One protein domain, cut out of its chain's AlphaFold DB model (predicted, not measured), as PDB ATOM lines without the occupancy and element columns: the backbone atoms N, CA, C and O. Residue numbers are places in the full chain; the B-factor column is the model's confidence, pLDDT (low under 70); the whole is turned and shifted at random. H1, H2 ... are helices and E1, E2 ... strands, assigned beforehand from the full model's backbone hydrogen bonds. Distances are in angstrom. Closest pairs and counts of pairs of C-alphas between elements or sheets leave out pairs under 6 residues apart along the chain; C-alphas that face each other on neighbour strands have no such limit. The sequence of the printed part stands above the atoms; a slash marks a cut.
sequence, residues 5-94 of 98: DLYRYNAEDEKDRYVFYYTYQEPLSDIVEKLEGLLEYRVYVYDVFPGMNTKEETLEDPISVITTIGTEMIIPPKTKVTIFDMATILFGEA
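What this domain is: This is residues 5 to 94 of the 98 residues of an uncharacterized protein of Gammaproteobacteria bacterium (UniProt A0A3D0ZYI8). A strongly twisted sheet is built on the long strand E7, with E1 and then E2 on one side of it and E3 and E4 at different stretches of its other side. H1 packs over one face of the sheet, and the small hairpin E5 and E6 sits beside E2, away from H1. The printed part has 90 residues, with one named helix and seven named strands in the order E1, E2, H1, E3, E4, E5, E6, E7. The large sheet is branched and mixed, the small one antiparallel, and the class is mostly strand. The whole is compact, with a radius of gyration of the C-alphas of 13.3 A and spans of 40 by 26 by 23 A.

Where its parts are: E1, residues 5 to 12, begins with C-alpha 5 at (222.884, 181.146, 305.736) and is 22.9 A long from first to last C-alpha. E2 is residues 17 to 22, 16.8 A. H1 is residues 28 to 39, 16.5 A, from C-alpha 28 at (218.902, 187.113, 289.162). E3, residues 43 to 50, 18.8 A, bends by 66 degrees at residue 46. E4 is residues 54 to 58, E5 residues 63 to 66 and E6 residues 72 to 75. E7, residues 80 to 93, is 36.5 A long, bends by 57 degrees at residue 84 and ends with C-alpha 93 at (207.454, 199.369, 284.912).

How they stand to each other: E1 and E2 form an antiparallel hairpin, with N 9 and O 20 2.9 A apart, within hydrogen-bond range. On the other side of E1 lies E7, parallel to it at 22 degrees, with N 8 and O 84 at 2.9 A. E3 and E4 lie on the other side of E7 from E1. E3 is antiparallel to E7, with N 46 and O 90 at 2.8 A. E4 is antiparallel to E7, with N 55 and O 83 at 2.9 A. The pairing is staggered: E7 pairs with E4 over residues 80 to 84 and with E3 over residues 87 to 93. H1 is on this sheet at a height over the sheet of 7.3 A. The closest C-alphas of H1 and E3 are those of Glu 36 and Val 43, 6.0 A apart. In H1 every O i to N i+4 pair is within hydrogen-bond range. E5 and E6 form a second antiparallel hairpin, with N 65 and O 73 at 2.8 A. The closest C-alphas of E2 and E5 are those of Tyr 22 and Ile 66, 4.6 A apart. H1 is apart from E5 and E6.

The domain as a whole: The two C-alphas farthest apart are those of Lys 78 and Ala 94, at 39.9 A. The printed part has no cut, and the links between the named elements are tight. The mean pLDDT of the printed part is 93.5, and no printed residue is under 70.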
ATOM      1  N   ASP A   5     222.418 180.191 306.730       94.69
ATOM      2  CA  ASP A   5     222.884 181.146 305.736       94.69
ATOM      3  C   ASP A   5     221.705 181.623 304.885       94.69
ATOM      4  O   ASP A   5     220.924 180.822 304.363       94.69
ATOM      5  N   LEU A   6     221.571 182.942 304.765       95.62
ATOM      6  CA  LEU A   6     220.515 183.618 304.027       95.62
ATOM      7  C   LEU A   6     221.109 184.521 302.955       95.62
ATOM      8  O   LEU A   6     221.941 185.375 303.233       95.62
ATOM      9  N   TYR A   7     220.615 184.373 301.738       96.38
ATOM     10  CA  TYR A   7     221.001 185.143 300.568       96.38
ATOM     11  C   TYR A   7     219.929 186.201 300.324       96.38
ATOM     12  O   TYR A   7     218.783 185.870 300.006       96.38
ATOM     13  N   ARG A   8     220.282 187.470 300.543       97.00
ATOM     14  CA  ARG A   8     219.356 188.603 300.471       97.00
ATOM     15  C   ARG A   8     219.487 189.334 299.143       97.00
ATOM     16  O   ARG A   8     220.571 189.790 298.779       97.00
ATOM     17  N   TYR A   9     218.353 189.521 298.481       97.38
ATOM     18  CA  TYR A   9     218.212 190.355 297.293       97.38
ATOM     19  C   TYR A   9     217.258 191.499 297.612       97.38
ATOM     20  O   TYR A   9     216.183 191.282 298.171       97.38
ATOM     21  N   ASN A  10     217.658 192.718 297.271       97.12
ATOM     22  CA  ASN A  10     216.790 193.885 297.331       97.12
ATOM     23  C   ASN A  10     216.314 194.197 295.913       97.12
ATOM     24  O   ASN A  10     217.098 194.092 294.971       97.12
ATOM     25  N   ALA A  11     215.063 194.610 295.776       97.00
ATOM     26  CA  ALA A  11     214.562 195.233 294.562       97.00
ATOM     27  C   ALA A  11     213.885 196.544 294.948       97.00
ATOM     28  O   ALA A  11     213.063 196.553 295.862       97.00
ATOM     29  N   GLU A  12     214.244 197.643 294.297       97.00
ATOM     30  CA  GLU A  12     213.687 198.960 294.604       97.00
ATOM     31  C   GLU A  12     213.411 199.780 293.341       97.00
ATOM     32  O   GLU A  12     214.165 199.723 292.365       97.00
ATOM     33  N   ASP A  13     212.313 200.532 293.384       94.88
ATOM     34  CA  ASP A  13     211.986 201.597 292.439       94.88
ATOM     35  C   ASP A  13     211.884 202.942 293.192       94.88
ATOM     36  O   ASP A  13     212.372 203.089 294.316       94.88
ATOM     37  N   GLU A  14     211.286 203.968 292.580       89.81
ATOM     38  CA  GLU A  14     211.141 205.288 293.212       89.81
ATOM     39  C   GLU A  14     210.176 205.322 294.415       89.81
ATOM     40  O   GLU A  14     210.188 206.292 295.183       89.81
ATOM     41  N   LYS A  15     209.309 204.319 294.573       91.44
ATOM     42  CA  LYS A  15     208.193 204.298 295.530       91.44
ATOM     43  C   LYS A  15     208.297 203.154 296.528       91.44
ATOM     44  O   LYS A  15     207.985 203.348 297.704       91.44
ATOM     45  N   ASP A  16     208.733 201.993 296.066       94.75
ATOM     46  CA  ASP A  16     208.605 200.718 296.740       94.75
ATOM     47  C   ASP A  16     209.951 199.998 296.849       94.75
ATOM     48  O   ASP A  16     210.851 200.114 296.015       94.75
ATOM     49  N   ARG A  17     210.084 199.220 297.927       95.19
ATOM     50  CA  ARG A  17     211.251 198.379 298.179       95.19
ATOM     51  C   ARG A  17     210.825 197.001 298.651       95.19
ATOM     52  O   ARG A  17     210.140 196.854 299.662       95.19
ATOM     53  N   TYR A  18     211.337 195.996 297.964       95.75
ATOM     54  CA  TYR A  18     211.124 194.586 298.235       95.75
ATOM     55  C   TYR A  18     212.422 193.938 298.696       95.75
ATOM     56  O   TYR A  18     213.521 194.284 298.252       95.75
ATOM     57  N   VAL A  19     212.293 192.982 299.612       95.94
ATOM     58  CA  VAL A  19     213.417 192.207 300.133       95.94
ATOM     59  C   VAL A  19     213.067 190.736 300.033       95.94
ATOM     60  O   VAL A  19     212.064 190.290 300.588       95.94
ATOM     61  N   PHE A  20     213.919 189.981 299.353       95.88
ATOM     62  CA  PHE A  20     213.780 188.543 299.199       95.88
ATOM     63  C   PHE A  20     214.922 187.835 299.920       95.88
ATOM     64  O   PHE A  20     216.088 188.199 299.757       95.88
ATOM     65  N   TYR A  21     214.581 186.809 300.693       96.06
ATOM     66  CA  TYR A  21     215.542 185.958 301.381       96.06
ATOM     67  C   TYR A  21     215.474 184.542 300.822       96.06
ATOM     68  O   TYR A  21     214.396 183.956 300.728       96.06
ATOM     69  N   TYR A  22     216.633 183.978 300.506       95.75
ATOM     70  CA  TYR A  22     216.783 182.609 300.025       95.75
ATOM     71  C   TYR A  22     217.749 181.847 300.921       95.75
ATOM     72  O   TYR A  22     218.637 182.428 301.533       95.75
ATOM     73  N   THR A  23     217.609 180.530 300.973       94.06
ATOM     74  CA  THR A  23     218.581 179.638 301.647       94.06
ATOM     75  C   THR A  23     219.723 179.194 300.722       94.06
ATOM     76  O   THR A  23     220.534 178.344 301.080       94.06
ATOM     77  N   TYR A  24     219.769 179.747 299.510       92.06
ATOM     78  CA  TYR A  24     220.738 179.470 298.457       92.06
ATOM     79  C   TYR A  24     220.880 180.702 297.559       92.06
ATOM     80  O   TYR A  24     220.030 181.591 297.566       92.06
ATOM     81  N   GLN A  25     221.955 180.753 296.779       92.06
ATOM     82  CA  GLN A  25     222.154 181.810 295.799       92.06
ATOM     83  C   GLN A  25     221.266 181.563 294.574       92.06
ATOM     84  O   GLN A  25     221.581 180.718 293.736       92.06
ATOM     85  N   GLU A  26     220.173 182.311 294.482       92.12
ATOM     86  CA  GLU A  26     219.233 182.254 293.362       92.12
ATOM     87  C   GLU A  26     219.744 183.084 292.161       92.12
ATOM     88  O   GLU A  26     220.343 184.154 292.363       92.12
ATOM     89  N   PRO A  27     219.542 182.638 290.905       92.38
ATOM     90  CA  PRO A  27     219.817 183.446 289.726       92.38
ATOM     91  C   PRO A  27     218.980 184.725 289.707       92.38
ATOM     92  O   PRO A  27     217.802 184.732 290.051       92.38
ATOM     93  N   LEU A  28     219.576 185.817 289.227       91.88
ATOM     94  CA  LEU A  28     218.902 187.113 289.162       91.88
ATOM     95  C   LEU A  28     217.609 187.081 288.323       91.88
ATOM     96  O   LEU A  28     216.657 187.772 288.666       91.88
ATOM     97  N   SER A  29     217.567 186.277 287.252       93.06
ATOM     98  CA  SER A  29     216.376 186.092 286.407       93.06
ATOM     99  C   SER A  29     215.156 185.669 287.214       93.06
ATOM    100  O   SER A  29     214.071 186.198 287.006       93.06
ATOM    101  N   ASP A  30     215.355 184.772 288.171       93.00
ATOM    102  CA  ASP A  30     214.271 184.143 288.916       93.00
ATOM    103  C   ASP A  30     213.788 185.091 290.028       93.00
ATOM    104  O   ASP A  30     212.602 185.131 290.357       93.00
ATOM    105  N   ILE A  31     214.687 185.942 290.549       94.31
ATOM    106  CA  ILE A  31     214.318 187.076 291.412       94.31
ATOM    107  C   ILE A  31     213.416 188.055 290.662       94.31
ATOM    108  O   ILE A  31     212.411 188.506 291.210       94.31
ATOM    109  N   VAL A  32     213.784 188.386 289.423       94.75
ATOM    110  CA  VAL A  32     213.028 189.308 288.570       94.75
ATOM    111  C   VAL A  32     211.666 188.713 288.220       94.75
ATOM    112  O   VAL A  32     210.663 189.380 288.437       94.75
ATOM    113  N   GLU A  33     211.596 187.450 287.800       93.75
ATOM    114  CA  GLU A  33     210.324 186.763 287.525       93.75
ATOM    115  C   GLU A  33     209.410 186.749 288.760       93.75
ATOM    116  O   GLU A  33     208.207 187.005 288.673       93.75
ATOM    117  N   LYS A  34     209.980 186.512 289.947       92.62
ATOM    118  CA  LYS A  34     209.221 186.562 291.199       92.62
ATOM    119  C   LYS A  34     208.698 187.964 291.510       92.62
ATOM    120  O   LYS A  34     207.577 188.095 292.005       92.62
ATOM    121  N   LEU A  35     209.500 188.992 291.251       94.69
ATOM    122  CA  LEU A  35     209.100 190.386 291.405       94.69
ATOM    123  C   LEU A  35     207.962 190.742 290.436       94.69
ATOM    124  O   LEU A  35     206.963 191.302 290.873       94.69
ATOM    125  N   GLU A  36     208.057 190.347 289.166       94.50
ATOM    126  CA  GLU A  36     206.987 190.526 288.171       94.50
ATOM    127  C   GLU A  36     205.692 189.825 288.596       94.50
ATOM    128  O   GLU A  36     204.609 190.400 288.514       94.50
ATOM    129  N   GLY A  37     205.794 188.598 289.119       92.62
ATOM    130  CA  GLY A  37     204.643 187.859 289.640       92.62
ATOM    131  C   GLY A  37     203.982 188.523 290.852       92.62
ATOM    132  O   GLY A  37     202.772 188.404 291.021       92.62
ATOM    133  N   LEU A  38     204.752 189.228 291.688       92.25
ATOM    134  CA  LEU A  38     204.233 189.999 292.825       92.25
ATOM    135  C   LEU A  38     203.539 191.289 292.371       92.25
ATOM    136  O   LEU A  38     202.527 191.683 292.945       92.25
ATOM    137  N   LEU A  39     204.128 191.961 291.384       92.88
ATOM    138  CA  LEU A  39     203.679 193.253 290.877       92.88
ATOM    139  C   LEU A  39     202.545 193.133 289.849       92.88
ATOM    140  O   LEU A  39     201.853 194.113 289.590       92.88
ATOM    141  N   GLU A  40     202.345 191.937 289.292       93.12
ATOM    142  CA  GLU A  40     201.392 191.635 288.217       93.12
ATOM    143  C   GLU A  40     201.662 192.410 286.911       93.12
ATOM    144  O   GLU A  40     200.775 192.569 286.072       93.12
ATOM    145  N   TYR A  41     202.906 192.851 286.704       91.19
ATOM    146  CA  TYR A  41     203.375 193.496 285.477       91.19
ATOM    147  C   TYR A  41     204.841 193.154 285.195       91.19
ATOM    148  O   TYR A  41     205.569 192.676 286.066       91.19
ATOM    149  N   ARG A  42     205.285 193.401 283.957       93.38
ATOM    150  CA  ARG A  42     206.685 193.202 283.565       93.38
ATOM    151  C   ARG A  42     207.565 194.334 284.054       93.38
ATOM    152  O   ARG A  42     207.224 195.502 283.879       93.38
ATOM    153  N   VAL A  43     208.726 193.995 284.591       93.44
ATOM    154  CA  VAL A  43     209.669 194.987 285.102       93.44
ATOM    155  C   VAL A  43     210.799 195.210 284.108       93.44
ATOM    156  O   VAL A  43     211.354 194.282 283.519       93.44
ATOM    157  N   TYR A  44     211.184 196.466 283.947       94.06
ATOM    158  CA  TYR A  44     212.422 196.846 283.296       94.06
ATOM    159  C   TYR A  44     213.504 197.038 284.361       94.06
ATOM    160  O   TYR A  44     213.357 197.865 285.259       94.06
ATOM    161  N   VAL A  45     214.598 196.278 284.275       95.25
ATOM    162  CA  VAL A  45     215.739 196.417 285.191       95.25
ATOM    163  C   VAL A  45     216.675 197.504 284.668       95.25
ATOM    164  O   VAL A  45     217.289 197.344 283.614       95.25
ATOM    165  N   TYR A  46     216.798 198.601 285.418       94.25
ATOM    166  CA  TYR A  46     217.687 199.716 285.091       94.25
ATOM    167  C   TYR A  46     219.154 199.369 285.335       94.25
ATOM    168  O   TYR A  46     220.004 199.624 284.484       94.25
ATOM    169  N   ASP A  47     219.443 198.830 286.520       96.56
ATOM    170  CA  ASP A  47     220.796 198.517 286.968       96.56
ATOM    171  C   ASP A  47     220.767 197.471 288.091       96.56
ATOM    172  O   ASP A  47     219.742 197.261 288.750       96.56
ATOM    173  N   VAL A  48     221.901 196.812 288.316       96.50
ATOM    174  CA  VAL A  48     222.069 195.785 289.346       96.50
ATOM    175  C   VAL A  48     223.378 196.025 290.081       96.50
ATOM    176  O   VAL A  48     224.468 195.806 289.551       96.50
ATOM    177  N   PHE A  49     223.274 196.415 291.347       96.31
ATOM    178  CA  PHE A  49     224.431 196.621 292.208       96.31
ATOM    179  C   PHE A  49     224.742 195.339 292.976       96.31
ATOM    180  O   PHE A  49     223.879 194.862 293.717       96.31
ATOM    181  N   PRO A  50     225.954 194.770 292.857       94.81
ATOM    182  CA  PRO A  50     226.327 193.603 293.642       94.81
ATOM    183  C   PRO A  50     226.411 193.965 295.127       94.81
ATOM    184  O   PRO A  50     226.986 194.989 295.508       94.81
ATOM    185  N   GLY A  51     225.861 193.101 295.974       90.44
ATOM    186  CA  GLY A  51     226.042 193.193 297.413       90.44
ATOM    187  C   GLY A  51     227.467 192.793 297.803       90.44
ATOM    188  O   GLY A  51     228.074 191.906 297.207       90.44
ATOM    189  N   MET A  52     228.033 193.494 298.786       88.38
ATOM    190  CA  MET A  52     229.401 193.247 299.274       88.38
ATOM    191  C   MET A  52     229.449 192.973 300.778       88.38
ATOM    192  O   MET A  52     230.524 192.790 301.343       88.38
ATOM    193  N   ASN A  53     228.290 192.975 301.438       93.00
ATOM    194  CA  ASN A  53     228.207 192.877 302.883       93.00
ATOM    195  C   ASN A  53     227.822 191.463 303.312       93.00
ATOM    196  O   ASN A  53     227.000 190.787 302.691       93.00
ATOM    197  N   THR A  54     228.383 191.055 304.440       94.94
ATOM    198  CA  THR A  54     227.959 189.871 305.178       94.94
ATOM    199  C   THR A  54     227.737 190.284 306.621       94.94
ATOM    200  O   THR A  54     228.566 190.990 307.200       94.94
ATOM    201  N   LYS A  55     226.605 189.884 307.194       94.38
ATOM    202  CA  LYS A  55     226.222 190.240 308.559       94.38
ATOM    203  C   LYS A  55     225.723 189.005 309.288       94.38
ATOM    204  O   LYS A  55     224.801 188.347 308.827       94.38
ATOM    205  N   GLU A  56     226.288 188.734 310.455       95.25
ATOM    206  CA  GLU A  56     225.692 187.798 311.404       95.25
ATOM    207  C   GLU A  56     224.740 188.553 312.326       95.25
ATOM    208  O   GLU A  56     225.111 189.576 312.912       95.25
ATOM    209  N   GLU A  57     223.519 188.054 312.488       93.56
ATOM    210  CA  GLU A  57     222.592 188.599 313.473       93.56
ATOM    211  C   GLU A  57     221.665 187.547 314.072       93.56
ATOM    212  O   GLU A  57     221.505 186.440 313.562       93.56
ATOM    213  N   THR A  58     221.076 187.887 315.215       93.94
ATOM    214  CA  THR A  58     219.977 187.111 315.790       93.94
ATOM    215  C   THR A  58     218.681 187.784 315.389       93.94
ATOM    216  O   THR A  58     218.501 188.963 315.677       93.94
ATOM    217  N   LEU A  59     217.792 187.037 314.738       92.44
ATOM    218  CA  LEU A  59     216.519 187.571 314.274       92.44
ATOM    219  C   LEU A  59     215.676 188.079 315.444       92.44
ATOM    220  O   LEU A  59     215.448 187.349 316.410       92.44
ATOM    221  N   GLU A  60     215.183 189.307 315.344       94.06
ATOM    222  CA  GLU A  60     214.214 189.849 316.301       94.06
ATOM    223  C   GLU A  60     212.795 189.378 315.960       94.06
ATOM    224  O   GLU A  60     212.063 188.929 316.843       94.06
ATOM    225  N   ASP A  61     212.477 189.363 314.665       93.81
ATOM    226  CA  ASP A  61     211.190 188.978 314.089       93.81
ATOM    227  C   ASP A  61     211.318 187.741 313.185       93.81
ATOM    228  O   ASP A  61     212.412 187.433 312.700       93.81
ATOM    229  N   PRO A  62     210.223 186.992 312.951       94.25
ATOM    230  CA  PRO A  62     210.234 185.918 311.969       94.25
ATOM    231  C   PRO A  62     210.494 186.461 310.559       94.25
ATOM    232  O   PRO A  62     209.958 187.498 310.174       94.25
ATOM    233  N   ILE A  63     211.264 185.717 309.767       93.75
ATOM    234  CA  ILE A  63     211.545 186.052 308.366       93.75
ATOM    235  C   ILE A  63     211.038 184.932 307.471       93.75
ATOM    236  O   ILE A  63     211.289 183.755 307.738       93.75
ATOM    237  N   SER A  64     210.339 185.307 306.400       94.00
ATOM    238  CA  SER A  64     209.992 184.372 305.338       94.00
ATOM    239  C   SER A  64     211.154 184.208 304.364       94.00
ATOM    240  O   SER A  64     211.740 185.198 303.917       94.00
ATOM    241  N   VAL A  65     211.500 182.961 304.052       94.38
ATOM    242  CA  VAL A  65     212.615 182.603 303.176       94.38
ATOM    243  C   VAL A  65     212.188 181.574 302.138       94.38
ATOM    244  O   VAL A  65     211.319 180.737 302.377       94.38
ATOM    245  N   ILE A  66     212.848 181.604 300.988       92.88
ATOM    246  CA  ILE A  66     212.607 180.681 299.883       92.88
ATOM    247  C   ILE A  66     213.663 179.574 299.927       92.88
ATOM    248  O   ILE A  66     214.871 179.807 300.062       92.88
ATOM    249  N   THR A  67     213.191 178.334 299.872       88.06
ATOM    250  CA  THR A  67     214.031 177.132 299.913       88.06
ATOM    251  C   THR A  67     214.406 176.655 298.518       88.06
ATOM    252  O   THR A  67     213.738 177.007 297.554       88.06
ATOM    253  N   THR A  68     215.438 175.815 298.407       80.62
ATOM    254  CA  THR A  68     215.951 175.266 297.129       80.62
ATOM    255  C   THR A  68     214.916 174.534 296.274       80.62
ATOM    256  O   THR A  68     215.147 174.299 295.094       80.62
ATOM    257  N   ILE A  69     213.780 174.151 296.856       78.81
ATOM    258  CA  ILE A  69     212.650 173.524 296.158       78.81
ATOM    259  C   ILE A  69     211.540 174.535 295.810       78.81
ATOM    260  O   ILE A  69     210.405 174.135 295.558       78.81
ATOM    261  N   GLY A  70     211.823 175.839 295.880       76.56
ATOM    262  CA  GLY A  70     210.879 176.933 295.624       76.56
ATOM    263  C   GLY A  70     209.806 177.119 296.702       76.56
ATOM    264  O   GLY A  70     208.920 177.957 296.559       76.56
ATOM    265  N   THR A  71     209.859 176.344 297.790       86.50
ATOM    266  CA  THR A  71     208.863 176.407 298.869       86.50
ATOM    267  C   THR A  71     209.220 177.508 299.860       86.50
ATOM    268  O   THR A  71     210.388 177.668 300.223       86.50
ATOM    269  N   GLU A  72     208.209 178.236 300.320       90.06
ATOM    270  CA  GLU A  72     208.343 179.258 301.355       90.06
ATOM    271  C   GLU A  72     208.405 178.625 302.755       90.06
ATOM    272  O   GLU A  72     207.653 177.705 303.084       90.06
ATOM    273  N   MET A  73     209.325 179.109 303.585       93.31
ATOM    274  CA  MET A  73     209.542 178.666 304.959       93.31
ATOM    275  C   MET A  73     209.675 179.882 305.868       93.31
ATOM    276  O   MET A  73     210.304 180.867 305.503       93.31
ATOM    277  N   ILE A  74     209.145 179.795 307.088       94.69
ATOM    278  CA  ILE A  74     209.325 180.844 308.095       94.69
ATOM    279  C   ILE A  74     210.453 180.449 309.044       94.69
ATOM    280  O   ILE A  74     210.374 179.423 309.725       94.69
ATOM    281  N   ILE A  75     211.478 181.293 309.130       93.06
ATOM    282  CA  ILE A  75     212.506 181.204 310.165       93.06
ATOM    283  C   ILE A  75     211.984 181.917 311.414       93.06
ATOM    284  O   ILE A  75     211.606 183.087 311.327       93.06
ATOM    285  N   PRO A  76     211.940 181.246 312.577       93.62
ATOM    286  CA  PRO A  76     211.413 181.847 313.791       93.62
ATOM    287  C   PRO A  76     212.360 182.925 314.348       93.62
ATOM    288  O   PRO A  76     213.576 182.858 314.129       93.62
ATOM    289  N   PRO A  77     211.832 183.875 315.143       93.81
ATOM    290  CA  PRO A  77     212.661 184.843 315.850       93.81
ATOM    291  C   PRO A  77     213.625 184.138 316.814       93.81
ATOM    292  O   PRO A  77     213.422 182.984 317.203       93.81
ATOM    293  N   LYS A  78     214.665 184.853 317.246       93.06
ATOM    294  CA  LYS A  78     215.771 184.364 318.091       93.06
ATOM    295  C   LYS A  78     216.651 183.297 317.428       93.06
ATOM    296  O   LYS A  78     217.447 182.647 318.106       93.06
ATOM    297  N   THR A  79     216.530 183.123 316.114       92.81
ATOM    298  CA  THR A  79     217.435 182.288 315.319       92.81
ATOM    299  C   THR A  79     218.670 183.099 314.941       92.81
ATOM    300  O   THR A  79     218.539 184.241 314.508       92.81
ATOM    301  N   LYS A  80     219.867 182.526 315.109       95.19
ATOM    302  CA  LYS A  80     221.109 183.128 314.610       95.19
ATOM    303  C   LYS A  80     221.240 182.829 313.115       95.19
ATOM    304  O   LYS A  80     221.170 181.663 312.725       95.19
ATOM    305  N   VAL A  81     221.424 183.867 312.311       95.00
ATOM    306  CA  VAL A  81     221.548 183.777 310.854       95.00
ATOM    307  C   VAL A  81     222.777 184.532 310.363       95.00
ATOM    308  O   VAL A  81     223.198 185.514 310.981       95.00
ATOM    309  N   THR A  82     223.311 184.096 309.228       96.62
ATOM    310  CA  THR A  82     224.309 184.834 308.451       96.62
ATOM    311  C   THR A  82     223.636 185.336 307.188       96.62
ATOM    312  O   THR A  82     223.151 184.543 306.389       96.62
ATOM    313  N   ILE A  83     223.571 186.648 307.002       96.38
ATOM    314  CA  ILE A  83     222.959 187.273 305.831       96.38
ATOM    315  C   ILE A  83     224.063 187.716 304.876       96.38
ATOM    316  O   ILE A  83     224.924 188.520 305.239       96.38
ATOM    317  N   PHE A  84     224.000 187.206 303.653       96.50
ATOM    318  CA  PHE A  84     224.836 187.577 302.522       96.50
ATOM    319  C   PHE A  84     224.040 188.503 301.608       96.50
ATOM    320  O   PHE A  84     223.013 188.107 301.052       96.50
ATOM    321  N   ASP A  85     224.506 189.740 301.453       96.56
ATOM    322  CA  ASP A  85     223.929 190.658 300.479       96.56
ATOM    323  C   ASP A  85     224.377 190.267 299.084       96.56
ATOM    324  O   ASP A  85     225.567 190.317 298.779       96.56
ATOM    325  N   MET A  86     223.416 189.907 298.237       96.56
ATOM    326  CA  MET A  86     223.702 189.407 296.897       96.56
ATOM    327  C   MET A  86     223.605 190.506 295.855       96.56
ATOM    328  O   MET A  86     224.548 190.718 295.094       96.56
ATOM    329  N   ALA A  87     222.484 191.228 295.832       96.88
ATOM    330  CA  ALA A  87     222.292 192.338 294.912       96.88
ATOM    331  C   ALA A  87     221.212 193.317 295.383       96.88
ATOM    332  O   ALA A  87     220.307 192.957 296.144       96.88
ATOM    333  N   THR A  88     221.295 194.537 294.857       97.25
ATOM    334  CA  THR A  88     220.192 195.493 294.784       97.25
ATOM    335  C   THR A  88     219.832 195.703 293.319       97.25
ATOM    336  O   THR A  88     220.678 196.106 292.522       97.25
ATOM    337  N   ILE A  89     218.585 195.405 292.975       97.44
ATOM    338  CA  ILE A  89     218.016 195.529 291.635       97.44
ATOM    339  C   ILE A  89     217.241 196.841 291.586       97.44
ATOM    340  O   ILE A  89     216.282 197.006 292.338       97.44
ATOM    341  N   LEU A  90     217.644 197.754 290.705       97.44
ATOM    342  CA  LEU A  90     216.839 198.929 290.392       97.44
ATOM    343  C   LEU A  90     215.900 198.585 289.247       97.44
ATOM    344  O   LEU A  90     216.362 198.164 288.183       97.44
ATOM    345  N   PHE A  91     214.599 198.765 289.450       96.25
ATOM    346  CA  PHE A  91     213.594 198.406 288.455       96.25
ATOM    347  C   PHE A  91     212.565 199.516 288.237       96.25
ATOM    348  O   PHE A  91     212.446 200.443 289.034       96.25
ATOM    349  N   GLY A  92     211.836 199.421 287.127       93.56
ATOM    350  CA  GLY A  92     210.650 200.214 286.828       93.56
ATOM    351  C   GLY A  92     209.637 199.401 286.030       93.56
ATOM    352  O   GLY A  92     209.896 198.255 285.668       93.56
ATOM    353  N   GLU A  93     208.478 199.987 285.755       91.50
ATOM    354  CA  GLU A  93     207.454 199.369 284.912       91.50
ATOM    355  C   GLU A  93     207.937 199.320 283.453       91.50
ATOM    356  O   GLU A  93     208.394 200.328 282.908       91.50
ATOM    357  N   ALA A  94     207.885 198.145 282.822       84.19
ATOM    358  CA  ALA A  94     208.169 198.032 281.400       84.19
ATOM    359  C   ALA A  94     206.967 198.571 280.614       84.19
ATOM    360  O   ALA A  94     205.898 197.964 280.632       84.19
TER     361      ALA A  94